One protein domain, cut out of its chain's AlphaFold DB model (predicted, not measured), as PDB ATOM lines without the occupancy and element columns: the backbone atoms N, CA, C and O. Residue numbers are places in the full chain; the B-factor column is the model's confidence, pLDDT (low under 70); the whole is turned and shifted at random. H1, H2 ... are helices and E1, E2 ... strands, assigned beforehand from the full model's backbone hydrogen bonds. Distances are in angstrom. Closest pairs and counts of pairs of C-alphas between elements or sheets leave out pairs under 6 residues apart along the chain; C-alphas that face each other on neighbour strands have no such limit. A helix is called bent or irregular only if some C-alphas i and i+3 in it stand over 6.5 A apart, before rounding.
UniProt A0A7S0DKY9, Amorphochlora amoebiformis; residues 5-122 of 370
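This is residues 5 to 122 of the 370 residues of a protein of Amorphochlora amoebiformis (UniProt A0A7S0DKY9). A small body is built of two helices, H3 and H4, that run the same general direction near each other, with the short parallel strand pair E1 E2 running back beside H3 and helix H1 set obliquely against both H3 and H4. Short H2 lies at one end of the longest axis, and a separate hairpin, E3 and E4, with short H6, makes the other end. The printed part has 118 residues, with six named helices and four named strands in the order H1 H2 H3 E1 H4 E2 H5 E3 E4 H6. The class is mixed, helices and strands; E1 and E2 are parallel, E3 and E4 antiparallel. The whole is compact, with a radius of gyration of the C-alphas of 14.2 A and spans of 44 by 30 by 25 A.

Start at E1, residues 50 to 53, and E2, residues 86 to 89, parallel at 15 degrees; N 51 and O 86 are 2.8 A apart, within hydrogen-bond range. With H4, residues 62 to 78, they form a strand-helix-strand unit, two parallel neighbour strands with a helix between, and its crossover is right-handed. Look next at H3, residues 30 to 42, whose closest C-alpha pair with E1 is Leu 41 and Gly 51, 6.2 A. H1, residues 5 to 13, touches H3, C-alphas of Cys 10 and Ala 39 closest at 4.7 A, at a steep tilt of 47 degrees, opposite ways. H1 also touches H4, through H4 residues 68 to 75 alone, C-alphas of Val 13 and Asn 71 closest at 5.0 A. H2, residues 18 to 22, is near H1. H5, residues 94 to 101, is irregular, with C-alphas 97 and 100 8.2 A apart; it only just touches H4, with 3 pairs of C-alphas within 8 A, the closest Gln 66 and Leu 97 at 7.1 A, through H4 residues 65 to 69 alone. E3, residues 107 to 110, and E4, residues 115 to 118, form a hairpin, with N 108 and O 117 2.8 A apart, within hydrogen-bond range. E2 and E3 are apart. H6, residues 119 to 122, comes closest to E3 at the C-alphas of Trp 107 and Thr 119, 5.8 A. Every O i to N i+4 pair is within hydrogen-bond range in H1, H3 and H4; H2 has 0 of 1 but 2 of 2 O i to N i+3 pairs, H5 has 2 of 4, and H6 is too short for such a pair.

Find C-alpha 5 at (66.286, 15.870, -127.924), where H1 begins and runs 12.4 A. H3 is 18.5 A long. Find C-alpha 62 at (48.978, 7.458, -148.329); from there H4 runs 24.3 A to C-alpha 78. H5 is 12.3 A long, H2 7.9 A and H6 5.5 A, and E1, E2, E3 and E4 are each 10.0 A. H6 ends at C-alpha 122, at (45.377, 31.282, -152.923).

The two C-alphas farthest apart are those of Asn 22 and Asp 121, 44.6 A. The printed part has no cut, and no link is long. The model's mean pLDDT over the printed part is 81.3; look for values under 70 at residues 46 to 49, 93 to 101, 112 and 119 to 122.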
ATOM      1  N   GLU A   5      67.486  15.068-127.690       84.94
ATOM      2  CA  GLU A   5      66.286  15.870-127.924       84.94
ATOM      3  C   GLU A   5      66.122  16.210-129.411       84.94
ATOM      4  O   GLU A   5      65.061  15.985-129.993       84.94
ATOM      5  N   GLU A   6      67.207  16.636-130.065       83.31
ATOM      6  CA  GLU A   6      67.231  16.889-131.507       83.31
ATOM      7  C   GLU A   6      66.910  15.618-132.304       83.31
ATOM      8  O   GLU A   6      66.128  15.658-133.257       83.31
ATOM      9  N   ALA A   7      67.476  14.479-131.890       84.69
ATOM     10  CA  ALA A   7      67.188  13.188-132.498       84.69
ATOM     11  C   ALA A   7      65.696  12.854-132.416       84.69
ATOM     12  O   ALA A   7      65.087  12.525-133.432       84.69
ATOM     13  N   ARG A   8      65.086  12.977-131.229       85.44
ATOM     14  CA  ARG A   8      63.653  12.705-131.043       85.44
ATOM     15  C   ARG A   8      62.798  13.598-131.925       85.44
ATOM     16  O   ARG A   8      61.937  13.077-132.623       85.44
ATOM     17  N   LYS A   9      63.096  14.895-131.957       87.31
ATOM     18  CA  LYS A   9      62.379  15.874-132.773       87.31
ATOM     19  C   LYS A   9      62.435  15.527-134.263       87.31
ATOM     20  O   LYS A   9      61.403  15.452-134.917       87.31
ATOM     21  N   CYS A  10      63.625  15.261-134.805       88.75
ATOM     22  CA  CYS A  10      63.779  14.935-136.227       88.75
ATOM     23  C   CYS A  10      63.101  13.607-136.598       88.75
ATOM     24  O   CYS A  10      62.497  13.495-137.664       88.75
ATOM     25  N   LEU A  11      63.193  12.602-135.721       90.06
ATOM     26  CA  LEU A  11      62.551  11.302-135.922       90.06
ATOM     27  C   LEU A  11      61.025  11.394-135.836       90.06
ATOM     28  O   LEU A  11      60.339  10.730-136.607       90.06
ATOM     29  N   GLU A  12      60.495  12.227-134.943       90.44
ATOM     30  CA  GLU A  12      59.062  12.496-134.820       90.44
ATOM     31  C   GLU A  12      58.518  13.199-136.066       90.44
ATOM     32  O   GLU A  12      57.514  12.761-136.629       90.44
ATOM     33  N   VAL A  13      59.234  14.212-136.573       90.94
ATOM     34  CA  VAL A  13      58.850  14.888-137.820       90.94
ATOM     35  C   VAL A  13      58.814  13.913-138.987       90.94
ATOM     36  O   VAL A  13      57.856  13.884-139.754       90.94
ATOM     37  N   ALA A  14      59.830  13.059-139.084       91.56
ATOM     38  CA  ALA A  14      59.884  12.023-140.099       91.56
ATOM     39  C   ALA A  14      58.940  10.842-139.835       91.56
ATOM     40  O   ALA A  14      58.937   9.909-140.629       91.56
ATOM     41  N   TYR A  15      58.172  10.839-138.741       93.12
ATOM     42  CA  TYR A  15      57.308   9.735-138.327       93.12
ATOM     43  C   TYR A  15      58.045   8.381-138.302       93.12
ATOM     44  O   TYR A  15      57.549   7.366-138.790       93.12
ATOM     45  N   LEU A  16      59.278   8.351-137.787       90.12
ATOM     46  CA  LEU A  16      60.105   7.147-137.724       90.12
ATOM     47  C   LEU A  16      59.911   6.434-136.370       90.12
ATOM     48  O   LEU A  16      60.196   7.020-135.323       90.12
ATOM     49  N   PRO A  17      59.454   5.167-136.338       83.50
ATOM     50  CA  PRO A  17      59.224   4.474-135.076       83.50
ATOM     51  C   PRO A  17      60.548   4.126-134.388       83.50
ATOM     52  O   PRO A  17      61.505   3.712-135.039       83.50
ATOM     53  N   LYS A  18      60.583   4.189-133.050       81.06
ATOM     54  CA  LYS A  18      61.796   3.936-132.239       81.06
ATOM     55  C   LYS A  18      62.485   2.599-132.534       81.06
ATOM     56  O   LYS A  18      63.701   2.514-132.421       81.06
ATOM     57  N   ARG A  19      61.730   1.574-132.954       83.56
ATOM     58  CA  ARG A  19      62.279   0.262-133.345       83.56
ATOM     59  C   ARG A  19      63.342   0.364-134.446       83.56
ATOM     60  O   ARG A  19      64.266  -0.435-134.478       83.56
ATOM     61  N   VAL A  20      63.207   1.355-135.330       83.88
ATOM     62  CA  VAL A  20      64.094   1.565-136.477       83.88
ATOM     63  C   VAL A  20      65.476   2.046-136.037       83.88
ATOM     64  O   VAL A  20      66.454   1.782-136.728       83.88
ATOM     65  N   CYS A  21      65.591   2.678-134.866       78.94
ATOM     66  CA  CYS A  21      66.864   3.185-134.355       78.94
ATOM     67  C   CYS A  21      67.901   2.084-134.081       78.94
ATOM     68  O   CYS A  21      69.089   2.384-134.048       78.94
ATOM     69  N   ASN A  22      67.462   0.832-133.906       83.38
ATOM     70  CA  ASN A  22      68.337  -0.313-133.640       83.38
ATOM     71  C   ASN A  22      68.698  -1.111-134.905       83.38
ATOM     72  O   ASN A  22      69.424  -2.096-134.812       83.38
ATOM     73  N   LEU A  23      68.173  -0.723-136.070       86.12
ATOM     74  CA  LEU A  23      68.391  -1.421-137.335       86.12
ATOM     75  C   LEU A  23      69.469  -0.728-138.170       86.12
ATOM     76  O   LEU A  23      69.614   0.497-138.154       86.12
ATOM     77  N   SER A  24      70.192  -1.508-138.971       87.94
ATOM     78  CA  SER A  24      71.084  -0.968-139.992       87.94
ATOM     79  C   SER A  24      70.282  -0.333-141.124       87.94
ATOM     80  O   SER A  24      69.237  -0.838-141.535       87.94
ATOM     81  N   TYR A  25      70.813   0.734-141.732       85.25
ATOM     82  CA  TYR A  25      70.169   1.415-142.864       85.25
ATOM     83  C   TYR A  25      69.825   0.466-144.029       85.25
ATOM     84  O   TYR A  25      68.862   0.687-144.763       85.25
ATOM     85  N   LYS A  26      70.600  -0.613-144.204       85.25
ATOM     86  CA  LYS A  26      70.370  -1.623-145.250       85.25
ATOM     87  C   LYS A  26      69.125  -2.477-144.995       85.25
ATOM     88  O   LYS A  26      68.527  -2.948-145.959       85.25
ATOM     89  N   GLU A  27      68.742  -2.649-143.735       86.38
ATOM     90  CA  GLU A  27      67.619  -3.486-143.295       86.38
ATOM     91  C   GLU A  27      66.280  -2.744-143.356       86.38
ATOM     92  O   GLU A  27      65.219  -3.363-143.313       86.38
ATOM     93  N   LEU A  28      66.325  -1.418-143.497       87.62
ATOM     94  CA  LEU A  28      65.141  -0.572-143.577       87.62
ATOM     95  C   LEU A  28      64.370  -0.791-144.881       87.62
ATOM     96  O   LEU A  28      64.953  -0.936-145.964       87.62
ATOM     97  N   SER A  29      63.041  -0.743-144.790       87.38
ATOM     98  CA  SER A  29      62.181  -0.629-145.971       87.38
ATOM     99  C   SER A  29      62.422   0.695-146.702       87.38
ATOM    100  O   SER A  29      62.917   1.656-146.117       87.38
ATOM    101  N   ASP A  30      62.061   0.782-147.984       82.38
ATOM    102  CA  ASP A  30      62.333   1.992-148.775       82.38
ATOM    103  C   ASP A  30      61.624   3.238-148.206       82.38
ATOM    104  O   ASP A  30      62.234   4.300-148.117       82.38
ATOM    105  N   GLY A  31      60.402   3.092-147.680       86.00
ATOM    106  CA  GLY A  31      59.705   4.174-146.975       86.00
ATOM    107  C   GLY A  31      60.326   4.541-145.617       86.00
ATOM    108  O   GLY A  31      60.265   5.693-145.193       86.00
ATOM    109  N   GLU A  32      60.955   3.599-144.906       90.69
ATOM    110  CA  GLU A  32      61.753   3.911-143.704       90.69
ATOM    111  C   GLU A  32      63.066   4.610-144.071       90.69
ATOM    112  O   GLU A  32      63.473   5.541-143.380       90.69
ATOM    113  N   LYS A  33      63.707   4.218-145.176       90.19
ATOM    114  CA  LYS A  33      64.912   4.879-145.696       90.19
ATOM    115  C   LYS A  33      64.636   6.320-146.102       90.19
ATOM    116  O   LYS A  33      65.465   7.180-145.816       90.19
ATOM    117  N   GLU A  34      63.504   6.577-146.752       89.00
ATOM    118  CA  GLU A  34      63.076   7.923-147.140       89.00
ATOM    119  C   GLU A  34      62.857   8.813-145.906       89.00
ATOM    120  O   GLU A  34      63.459   9.881-145.793       89.00
ATOM    121  N   ARG A  35      62.110   8.328-144.908       92.50
ATOM    122  CA  ARG A  35      61.909   9.033-143.629       92.50
ATOM    123  C   ARG A  35      63.214   9.232-142.851       92.50
ATOM    124  O   ARG A  35      63.449  10.300-142.294       92.50
ATOM    125  N   ALA A  36      64.115   8.252-142.852       91.62
ATOM    126  CA  ALA A  36      65.431   8.397-142.231       91.62
ATOM    127  C   ALA A  36      66.287   9.473-142.927       91.62
ATOM    128  O   ALA A  36      67.014  10.201-142.249       91.62
ATOM    129  N   ARG A  37      66.181   9.618-144.259       90.81
ATOM    130  CA  ARG A  37      66.813  10.723-145.002       90.81
ATOM    131  C   ARG A  37      66.221  12.069-144.604       90.81
ATOM    132  O   ARG A  37      66.993  12.976-144.323       90.81
ATOM    133  N   LEU A  38      64.897  12.181-144.492       91.25
ATOM    134  CA  LEU A  38      64.239  13.395-143.998       91.25
ATOM    135  C   LEU A  38      64.724  13.770-142.587       91.25
ATOM    136  O   LEU A  38      65.145  14.901-142.366       91.25
ATOM    137  N   ALA A  39      64.747  12.821-141.645       91.00
ATOM    138  CA  ALA A  39      65.237  13.072-140.285       91.00
ATOM    139  C   ALA A  39      66.708  13.520-140.272       91.00
ATOM    140  O   ALA A  39      67.088  14.424-139.525       91.00
ATOM    141  N   ARG A  40      67.548  12.903-141.112       89.19
ATOM    142  CA  ARG A  40      68.952  13.294-141.274       89.19
ATOM    143  C   ARG A  40      69.082  14.699-141.863       89.19
ATOM    144  O   ARG A  40      69.877  15.475-141.340       89.19
ATOM    145  N   LEU A  41      68.297  15.034-142.880       89.44
ATOM    146  CA  LEU A  41      68.278  16.356-143.502       89.44
ATOM    147  C   LEU A  41      67.917  17.433-142.469       89.44
ATOM    148  O   LEU A  41      68.665  18.387-142.279       89.44
ATOM    149  N   LEU A  42      66.829  17.226-141.717       88.38
ATOM    150  CA  LEU A  42      66.348  18.162-140.693       88.38
ATOM    151  C   LEU A  42      67.332  18.368-139.532       88.38
ATOM    152  O   LEU A  42      67.326  19.431-138.912       88.38
ATOM    153  N   SER A  43      68.219  17.399-139.270       87.25
ATOM    154  CA  SER A  43      69.286  17.549-138.268       87.25
ATOM    155  C   SER A  43      70.287  18.663-138.608       87.25
ATOM    156  O   SER A  43      71.059  19.089-137.749       87.25
ATOM    157  N   GLY A  44      70.296  19.151-139.856       78.50
ATOM    158  CA  GLY A  44      71.165  20.246-140.290       78.50
ATOM    159  C   GLY A  44      72.655  19.903-140.256       78.50
ATOM    160  O   GLY A  44      73.485  20.802-140.284       78.50
ATOM    161  N   ARG A  45      73.003  18.610-140.171       73.81
ATOM    162  CA  ARG A  45      74.395  18.134-140.237       73.81
ATOM    163  C   ARG A  45      75.007  18.249-141.630       73.81
ATOM    164  O   ARG A  45      76.219  18.137-141.770       73.81
ATOM    165  N   GLU A  46      74.180  18.407-142.653       67.19
ATOM    166  CA  GLU A  46      74.644  18.688-144.006       67.19
ATOM    167  C   GLU A  46      74.891  20.198-144.107       67.19
ATOM    168  O   GLU A  46      74.029  20.987-143.732       67.19
ATOM    169  N   SER A  47      76.082  20.605-144.561       56.56
ATOM    170  CA  SER A  47      76.600  21.987-144.496       56.56
ATOM    171  C   SER A  47      75.775  23.045-145.252       56.56
ATOM    172  O   SER A  47      76.147  24.219-145.295       56.56
ATOM    173  N   SER A  48      74.665  22.653-145.871       64.69
ATOM    174  CA  SER A  48      73.814  23.490-146.706       64.69
ATOM    175  C   SER A  48      72.665  24.087-145.891       64.69
ATOM    176  O   SER A  48      71.874  23.383-145.273       64.69
ATOM    177  N   LYS A  49      72.496  25.415-145.958       69.81
ATOM    178  CA  LYS A  49      71.347  26.132-145.356       69.81
ATOM    179  C   LYS A  49      69.994  25.783-146.006       69.81
ATOM    180  O   LYS A  49      68.952  26.226-145.520       69.81
ATOM    181  N   ILE A  50      70.027  25.048-147.117       82.56
ATOM    182  CA  ILE A  50      68.879  24.599-147.903       82.56
ATOM    183  C   ILE A  50      68.881  23.074-147.870       82.56
ATOM    184  O   ILE A  50      69.866  22.460-148.272       82.56
ATOM    185  N   GLY A  51      67.786  22.481-147.406       85.25
ATOM    186  CA  GLY A  51      67.560  21.048-147.498       85.25
ATOM    187  C   GLY A  51      66.731  20.734-148.731       85.25
ATOM    188  O   GLY A  51      65.705  21.373-148.955       85.25
ATOM    189  N   VAL A  52      67.163  19.754-149.518       87.50
ATOM    190  CA  VAL A  52      66.429  19.281-150.693       87.50
ATOM    191  C   VAL A  52      66.128  17.804-150.505       87.50
ATOM    192  O   VAL A  52      67.028  17.022-150.203       87.50
ATOM    193  N   LEU A  53      64.866  17.426-150.678       86.94
ATOM    194  CA  LEU A  53      64.447  16.032-150.674       86.94
ATOM    195  C   LEU A  53      63.785  15.705-152.009       86.94
ATOM    196  O   LEU A  53      62.699  16.203-152.308       86.94
ATOM    197  N   ASP A  54      64.476  14.887-152.799       84.88
ATOM    198  CA  ASP A  54      63.986  14.404-154.086       84.88
ATOM    199  C   ASP A  54      63.118  13.149-153.929       84.88
ATOM    200  O   ASP A  54      63.312  12.361-152.999       84.88
ATOM    201  N   GLU A  55      62.160  12.982-154.843       83.56
ATOM    202  CA  GLU A  55      61.157  11.909-154.855       83.56
ATOM    203  C   GLU A  55      60.350  11.796-153.541       83.56
ATOM    204  O   GLU A  55      59.967  10.702-153.113       83.56
ATOM    205  N   PHE A  56      60.065  12.929-152.892       87.69
ATOM    206  CA  PHE A  56      59.334  12.977-151.628       87.69
ATOM    207  C   PHE A  56      57.927  12.374-151.752       87.69
ATOM    208  O   PHE A  56      57.134  12.737-152.625       87.69
ATOM    209  N   GLY A  57      57.610  11.458-150.841       83.00
ATOM    210  CA  GLY A  57      56.346  10.739-150.746       83.00
ATOM    211  C   GLY A  57      56.253   9.495-151.633       83.00
ATOM    212  O   GLY A  57      55.271   8.761-151.505       83.00
ATOM    213  N   SER A  58      57.238   9.227-152.497       83.56
ATOM    214  CA  SER A  58      57.169   8.158-153.508       83.56
ATOM    215  C   SER A  58      57.213   6.738-152.926       83.56
ATOM    216  O   SER A  58      56.615   5.829-153.506       83.56
ATOM    217  N   HIS A  59      57.864   6.533-151.773       82.81
ATOM    218  CA  HIS A  59      57.932   5.228-151.097       82.81
ATOM    219  C   HIS A  59      57.014   5.125-149.873       82.81
ATOM    220  O   HIS A  59      57.064   4.122-149.154       82.81
ATOM    221  N   LEU A  60      56.198   6.149-149.618       84.81
ATOM    222  CA  LEU A  60      55.272   6.198-148.491       84.81
ATOM    223  C   LEU A  60      53.873   5.777-148.942       84.81
ATOM    224  O   LEU A  60      53.407   6.192-150.005       84.81
ATOM    225  N   ASP A  61      53.199   4.968-148.127       82.88
ATOM    226  CA  ASP A  61      51.756   4.764-148.244       82.88
ATOM    227  C   ASP A  61      50.995   6.077-147.967       82.88
ATOM    228  O   ASP A  61      51.553   6.974-147.327       82.88
ATOM    229  N   PRO A  62      49.751   6.222-148.464       80.44
ATOM    230  CA  PRO A  62      48.978   7.458-148.329       80.44
ATOM    231  C   PRO A  62      48.864   7.970-146.885       80.44
ATOM    232  O   PRO A  62      49.165   9.138-146.640       80.44
ATOM    233  N   ASP A  63      48.540   7.096-145.926       83.50
ATOM    234  CA  ASP A  63      48.352   7.467-144.516       83.50
ATOM    235  C   ASP A  63      49.655   7.995-143.898       83.50
ATOM    236  O   ASP A  63      49.707   9.082-143.313       83.50
ATOM    237  N   THR A  64      50.756   7.261-144.088       86.50
ATOM    238  CA  THR A  64      52.082   7.677-143.616       86.50
ATOM    239  C   THR A  64      52.517   8.987-144.266       86.50
ATOM    240  O   THR A  64      53.080   9.855-143.596       86.50
ATOM    241  N   ARG A  65      52.261   9.154-145.568       86.25
ATOM    242  CA  ARG A  65      52.610  10.370-146.310       86.25
ATOM    243  C   ARG A  65      51.884  11.586-145.742       86.25
ATOM    244  O   ARG A  65      52.530  12.612-145.522       86.25
ATOM    245  N   GLN A  66      50.589  11.463-145.451       84.94
ATOM    246  CA  GLN A  66      49.804  12.538-144.846       84.94
ATOM    247  C   GLN A  66      50.355  12.939-143.473       84.94
ATOM    248  O   GLN A  66      50.592  14.121-143.214       84.94
ATOM    249  N   ILE A  67      50.646  11.963-142.608       86.75
ATOM    250  CA  ILE A  67      51.207  12.228-141.275       86.75
ATOM    251  C   ILE A  67      52.542  12.979-141.381       86.75
ATOM    252  O   ILE A  67      52.730  14.003-140.723       86.75
ATOM    253  N   VAL A  68      53.451  12.517-142.246       90.69
ATOM    254  CA  VAL A  68      54.757  13.165-142.450       90.69
ATOM    255  C   VAL A  68      54.589  14.605-142.948       90.69
ATOM    256  O   VAL A  68      55.253  15.509-142.443       90.69
ATOM    257  N   CYS A  69      53.672  14.859-143.883       89.69
ATOM    258  CA  CYS A  69      53.411  16.207-144.399       89.69
ATOM    259  C   CYS A  69      52.882  17.167-143.328       89.69
ATOM    260  O   CYS A  69      53.358  18.305-143.219       89.69
ATOM    261  N   ARG A  70      51.948  16.693-142.495       87.94
ATOM    262  CA  ARG A  70      51.422  17.463-141.363       87.94
ATOM    263  C   ARG A  70      52.528  17.778-140.363       87.94
ATOM    264  O   ARG A  70      52.641  18.919-139.918       87.94
ATOM    265  N   ASN A  71      53.370  16.795-140.054       91.31
ATOM    266  CA  ASN A  71      54.472  16.960-139.116       91.31
ATOM    267  C   ASN A  71      55.521  17.959-139.620       91.31
ATOM    268  O   ASN A  71      55.986  18.786-138.837       91.31
ATOM    269  N   ILE A  72      55.861  17.929-140.915       91.44
ATOM    270  CA  ILE A  72      56.744  18.927-141.538       91.44
ATOM    271  C   ILE A  72      56.136  20.324-141.379       91.44
ATOM    272  O   ILE A  72      56.785  21.216-140.837       91.44
ATOM    273  N   SER A  73      54.878  20.509-141.783       89.06
ATOM    274  CA  SER A  73      54.201  21.811-141.691       89.06
ATOM    275  C   SER A  73      54.155  22.328-140.250       89.06
ATOM    276  O   SER A  73      54.447  23.496-139.991       89.06
ATOM    277  N   HIS A  74      53.841  21.452-139.293       87.62
ATOM    278  CA  HIS A  74      53.822  21.786-137.872       87.62
ATOM    279  C   HIS A  74      55.210  22.190-137.359       87.62
ATOM    280  O   HIS A  74      55.334  23.216-136.690       87.62
ATOM    281  N   TYR A  75      56.254  21.430-137.710       89.25
ATOM    282  CA  TYR A  75      57.639  21.711-137.327       89.25
ATOM    283  C   TYR A  75      58.111  23.080-137.820       89.25
ATOM    284  O   TYR A  75      58.698  23.831-137.047       89.25
ATOM    285  N   TYR A  76      57.817  23.437-139.070       88.12
ATOM    286  CA  TYR A  76      58.203  24.739-139.614       88.12
ATOM    287  C   TYR A  76      57.354  25.901-139.079       88.12
ATOM    288  O   TYR A  76      57.861  27.012-138.979       88.12
ATOM    289  N   SER A  77      56.101  25.650-138.682       85.00
ATOM    290  CA  SER A  77      55.206  26.703-138.172       85.00
ATOM    291  C   SER A  77      55.403  27.015-136.683       85.00
ATOM    292  O   SER A  77      55.223  28.156-136.273       85.00
ATOM    293  N   HIS A  78      55.737  26.016-135.859       82.75
ATOM    294  CA  HIS A  78      55.710  26.149-134.391       82.75
ATOM    295  C   HIS A  78      57.076  26.009-133.724       82.75
ATOM    296  O   HIS A  78      57.195  26.220-132.518       82.75
ATOM    297  N   SER A  79      58.117  25.613-134.458       80.44
ATOM    298  CA  SER A  79      59.409  25.350-133.841       80.44
ATOM    299  C   SER A  79      60.361  26.535-133.946       80.44
ATOM    300  O   SER A  79      60.684  27.004-135.029       80.44
ATOM    301  N   THR A  80      60.880  26.983-132.804       72.69
ATOM    302  CA  THR A  80      61.847  28.093-132.706       72.69
ATOM    303  C   THR A  80      63.272  27.681-133.091       72.69
ATOM    304  O   THR A  80      64.100  28.512-133.453       72.69
ATOM    305  N   GLN A  81      63.557  26.376-133.052       72.12
ATOM    306  CA  GLN A  81      64.863  25.780-133.346       72.12
ATOM    307  C   GLN A  81      64.805  24.955-134.640       72.12
ATOM    308  O   GLN A  81      64.856  23.719-134.612       72.12
ATOM    309  N   VAL A  82      64.647  25.641-135.772       78.81
ATOM    310  CA  VAL A  82      64.728  25.051-137.116       78.81
ATOM    311  C   VAL A  82      66.129  25.281-137.671       78.81
ATOM    312  O   VAL A  82      66.542  26.421-137.889       78.81
ATOM    313  N   ARG A  83      66.874  24.195-137.903       79.62
ATOM    314  CA  ARG A  83      68.246  24.267-138.437       79.62
ATOM    315  C   ARG A  83      68.262  24.497-139.945       79.62
ATOM    316  O   ARG A  83      68.964  25.376-140.439       79.62
ATOM    317  N   VAL A  84      67.442  23.739-140.671       83.50
ATOM    318  CA  VAL A  84      67.271  23.880-142.119       83.50
ATOM    319  C   VAL A  84      66.144  24.867-142.389       83.50
ATOM    320  O   VAL A  84      64.980  24.484-142.417       83.50
ATOM    321  N   ARG A  85      66.479  26.150-142.565       82.19
ATOM    322  CA  ARG A  85      65.479  27.224-142.736       82.19
ATOM    323  C   ARG A  85      64.736  27.180-144.067       82.19
ATOM    324  O   ARG A  85      63.640  27.711-144.155       82.19
ATOM    325  N   ARG A  86      65.339  26.593-145.101       86.62
ATOM    326  CA  ARG A  86      64.731  26.461-146.428       86.62
ATOM    327  C   ARG A  86      64.659  24.992-146.790       86.62
ATOM    328  O   ARG A  86      65.699  24.348-146.893       86.62
ATOM    329  N   LEU A  87      63.448  24.484-146.972       89.69
ATOM    330  CA  LEU A  87      63.199  23.109-147.377       89.69
ATOM    331  C   LEU A  87      62.566  23.102-148.764       89.69
ATOM    332  O   LEU A  87      61.561  23.769-148.992       89.69
ATOM    333  N   VAL A  88      63.154  22.338-149.675       90.38
ATOM    334  CA  VAL A  88      62.612  22.083-151.008       90.38
ATOM    335  C   VAL A  88      62.227  20.614-151.077       90.38
ATOM    336  O   VAL A  88      63.070  19.731-150.920       90.38
ATOM    337  N   LEU A  89      60.943  20.360-151.303       90.12
ATOM    338  CA  LEU A  89      60.403  19.021-151.495       90.12
ATOM    339  C   LEU A  89      60.071  18.853-152.973       90.12
ATOM    340  O   LEU A  89      59.194  19.541-153.492       90.12
ATOM    341  N   VAL A  90      60.772  17.948-153.649       88.50
ATOM    342  CA  VAL A  90      60.460  17.578-155.030       88.50
ATOM    343  C   VAL A  90      59.608  16.322-154.967       88.50
ATOM    344  O   VAL A  90      60.062  15.278-154.508       88.50
ATOM    345  N   SER A  91      58.348  16.427-155.383       83.25
ATOM    346  CA  SER A  91      57.415  15.303-155.374       83.25
ATOM    347  C   SER A  91      56.740  15.140-156.724       83.25
ATOM    348  O   SER A  91      56.445  16.113-157.415       83.25
ATOM    349  N   CYS A  92      56.465  13.888-157.082       70.19
ATOM    350  CA  CYS A  92      55.706  13.538-158.269       70.19
ATOM    351  C   CYS A  92      54.206  13.305-158.024       70.19
ATOM    352  O   CYS A  92      53.476  13.149-159.000       70.19
ATOM    353  N   CYS A  93      53.754  13.300-156.766       61.38
ATOM    354  CA  CYS A  93      52.365  13.034-156.370       61.38
ATOM    355  C   CYS A  93      51.752  14.270-155.687       61.38
ATOM    356  O   CYS A  93      51.295  14.191-154.550       61.38
ATOM    357  N   CYS A  94      51.824  15.434-156.338       58.50
ATOM    358  CA  CYS A  94      51.498  16.726-155.721       58.50
ATOM    359  C   CYS A  94      50.013  16.926-155.377       58.50
ATOM    360  O   CYS A  94      49.725  17.729-154.491       58.50
ATOM    361  N   GLU A  95      49.102  16.212-156.044       58.94
ATOM    362  CA  GLU A  95      47.650  16.365-155.876       58.94
ATOM    363  C   GLU A  95      47.228  15.955-154.447       58.94
ATOM    364  O   GLU A  95      46.742  16.804-153.701       58.94
ATOM    365  N   ASP A  96      47.610  14.760-153.980       60.72
ATOM    366  CA  ASP A  96      47.325  14.287-152.609       60.72
ATOM    367  C   ASP A  96      48.012  15.113-151.499       60.72
ATOM    368  O   ASP A  96      47.588  15.114-150.344       60.72
ATOM    369  N   LEU A  97      49.146  15.756-151.803       63.97
ATOM    370  CA  LEU A  97      49.983  16.435-150.801       63.97
ATOM    371  C   LEU A  97      49.422  17.796-150.381       63.97
ATOM    372  O   LEU A  97      49.648  18.247-149.255       63.97
ATOM    373  N   LEU A  98      48.748  18.465-151.316       67.94
ATOM    374  CA  LEU A  98      48.196  19.805-151.137       67.94
ATOM    375  C   LEU A  98      46.709  19.776-150.761       67.94
ATOM    376  O   LEU A  98      46.194  20.793-150.284       67.94
ATOM    377  N   GLU A  99      46.039  18.640-150.956       60.88
ATOM    378  CA  GLU A  99      44.669  18.410-150.504       60.88
ATOM    379  C   GLU A  99      44.578  18.365-148.964       60.88
ATOM    380  O   GLU A  99      45.511  17.988-148.244       60.88
ATOM    381  N   GLU A 100      43.460  18.885-148.450       53.00
ATOM    382  CA  GLU A 100      43.108  18.980-147.020       53.00
ATOM    383  C   GLU A 100      44.129  19.677-146.091       53.00
ATOM    384  O   GLU A 100      44.102  19.525-144.869       53.00
ATOM    385  N   GLY A 101      45.022  20.513-146.634       56.28
ATOM    386  CA  GLY A 101      45.912  21.357-145.824       56.28
ATOM    387  C   GLY A 101      46.993  20.584-145.064       56.28
ATOM    388  O   GLY A 101      47.513  21.077-144.055       56.28
ATOM    389  N   THR A 102      47.322  19.385-145.546       73.06
ATOM    390  CA  THR A 102      48.283  18.475-144.922       73.06
ATOM    391  C   THR A 102      49.713  19.001-145.030       73.06
ATOM    392  O   THR A 102      50.414  19.097-144.022       73.06
ATOM    393  N   LEU A 103      50.133  19.408-146.232       82.69
ATOM    394  CA  LEU A 103      51.359  20.170-146.443       82.69
ATOM    395  C   LEU A 103      51.018  21.647-146.687       82.69
ATOM    396  O   LEU A 103      50.225  21.970-147.571       82.69
ATOM    397  N   LYS A 104      51.639  22.551-145.926       84.88
ATOM    398  CA  LYS A 104      51.471  24.008-146.060       84.88
ATOM    399  C   LYS A 104      52.774  24.655-146.544       84.88
ATOM    400  O   LYS A 104      53.486  25.238-145.732       84.88
ATOM    401  N   PRO A 105      53.131  24.514-147.833       86.69
ATOM    402  CA  PRO A 105      54.324  25.157-148.366       86.69
ATOM    403  C   PRO A 105      54.096  26.662-148.529       86.69
ATOM    404  O   PRO A 105      52.978  27.079-148.820       86.69
ATOM    405  N   ASP A 106      55.147  27.472-148.431       86.56
ATOM    406  CA  ASP A 106      55.075  28.900-148.780       86.56
ATOM    407  C   ASP A 106      54.936  29.093-150.298       86.56
ATOM    408  O   ASP A 106      54.167  29.931-150.767       86.56
ATOM    409  N   TRP A 107      55.632  28.257-151.072       87.06
ATOM    410  CA  TRP A 107      55.682  28.315-152.530       87.06
ATOM    411  C   TRP A 107      55.434  26.941-153.152       87.06
ATOM    412  O   TRP A 107      55.917  25.924-152.653       87.06
ATOM    413  N   VAL A 108      54.732  26.913-154.281       85.75
ATOM    414  CA  VAL A 108      54.483  25.713-155.088       85.75
ATOM    415  C   VAL A 108      54.925  25.982-156.520       85.75
ATOM    416  O   VAL A 108      54.417  26.896-157.164       85.75
ATOM    417  N   PHE A 109      55.850  25.170-157.028       84.31
ATOM    418  CA  PHE A 109      56.213  25.164-158.442       84.31
ATOM    419  C   PHE A 109      55.591  23.946-159.128       84.31
ATOM    420  O   PHE A 109      55.948  22.812-158.812       84.31
ATOM    421  N   ASP A 110      54.663  24.180-160.054       78.88
ATOM    422  CA  ASP A 110      54.090  23.122-160.886       78.88
ATOM    423  C   ASP A 110      54.947  22.966-162.150       78.88
ATOM    424  O   ASP A 110      55.045  23.873-162.974       78.88
ATOM    425  N   THR A 111      55.589  21.806-162.294       75.19
ATOM    426  CA  THR A 111      56.488  21.504-163.417       75.19
ATOM    427  C   THR A 111      55.755  21.207-164.724       75.19
ATOM    428  O   THR A 111      56.373  21.274-165.785       75.19
ATOM    429  N   ARG A 112      54.455  20.886-164.681       67.62
ATOM    430  CA  ARG A 112      53.618  20.663-165.869       67.62
ATOM    431  C   ARG A 112      53.206  21.990-166.491       67.62
ATOM    432  O   ARG A 112      53.259  22.125-167.708       67.62
ATOM    433  N   THR A 113      52.786  22.946-165.669       74.06
ATOM    434  CA  THR A 113      52.356  24.277-166.132       74.06
ATOM    435  C   THR A 113      53.486  25.304-166.128       74.06
ATOM    436  O   THR A 113      53.311  26.393-166.663       74.06
ATOM    437  N   LEU A 114      54.635  24.972-165.524       74.75
ATOM    438  CA  LEU A 114      55.763  25.876-165.280       74.75
ATOM    439  C   LEU A 114      55.366  27.123-164.473       74.75
ATOM    440  O   LEU A 114      55.956  28.190-164.627       74.75
ATOM    441  N   THR A 115      54.368  26.991-163.592       74.31
ATOM    442  CA  THR A 115      53.852  28.105-162.787       74.31
ATOM    443  C   THR A 115      54.379  28.062-161.365       74.31
ATOM    444  O   THR A 115      54.312  27.025-160.701       74.31
ATOM    445  N   PHE A 116      54.812  29.216-160.864       81.00
ATOM    446  CA  PHE A 116      55.172  29.422-159.467       81.00
ATOM    447  C   PHE A 116      54.008  30.100-158.736       81.00
ATOM    448  O   PHE A 116      53.540  31.151-159.158       81.00
ATOM    449  N   THR A 117      53.499  29.479-157.673       80.00
ATOM    450  CA  THR A 117      52.376  29.990-156.873       80.00
ATOM    451  C   THR A 117      52.831  30.218-155.440       80.00
ATOM    452  O   THR A 117      53.368  29.303-154.819       80.00
ATOM    453  N   HIS A 118      52.571  31.403-154.894       80.38
ATOM    454  CA  HIS A 118      52.714  31.666-153.467       80.38
ATOM    455  C   HIS A 118      51.421  31.276-152.739       80.38
ATOM    456  O   HIS A 118      50.319  31.639-153.156       80.38
ATOM    457  N   THR A 119      51.514  30.508-151.657       68.94
ATOM    458  CA  THR A 119      50.331  29.918-151.009       68.94
ATOM    459  C   THR A 119      49.474  30.960-150.285       68.94
ATOM    460  O   THR A 119      48.270  30.744-150.137       68.94
ATOM    461  N   ALA A 120      50.035  32.121-149.916       60.72
ATOM    462  CA  ALA A 120      49.256  33.245-149.385       60.72
ATOM    463  C   ALA A 120      48.316  33.874-150.438       60.72
ATOM    464  O   ALA A 120      47.255  34.384-150.079       60.72
ATOM    465  N   ASP A 121      48.635  33.747-151.732       51.25
ATOM    466  CA  ASP A 121      47.831  34.289-152.837       51.25
ATOM    467  C   ASP A 121      46.676  33.369-153.263       51.25
ATOM    468  O   ASP A 121      45.901  33.710-154.159       51.25
ATOM    469  N   LYS A 122      46.481  32.212-152.605       47.00
ATOM    470  CA  LYS A 122      45.377  31.282-152.923       47.00
ATOM    471  C   LYS A 122      43.979  31.914-152.815       47.00
ATOM    472  O   LYS A 122      43.055  31.387-153.429       47.00
TER     473      LYS A 122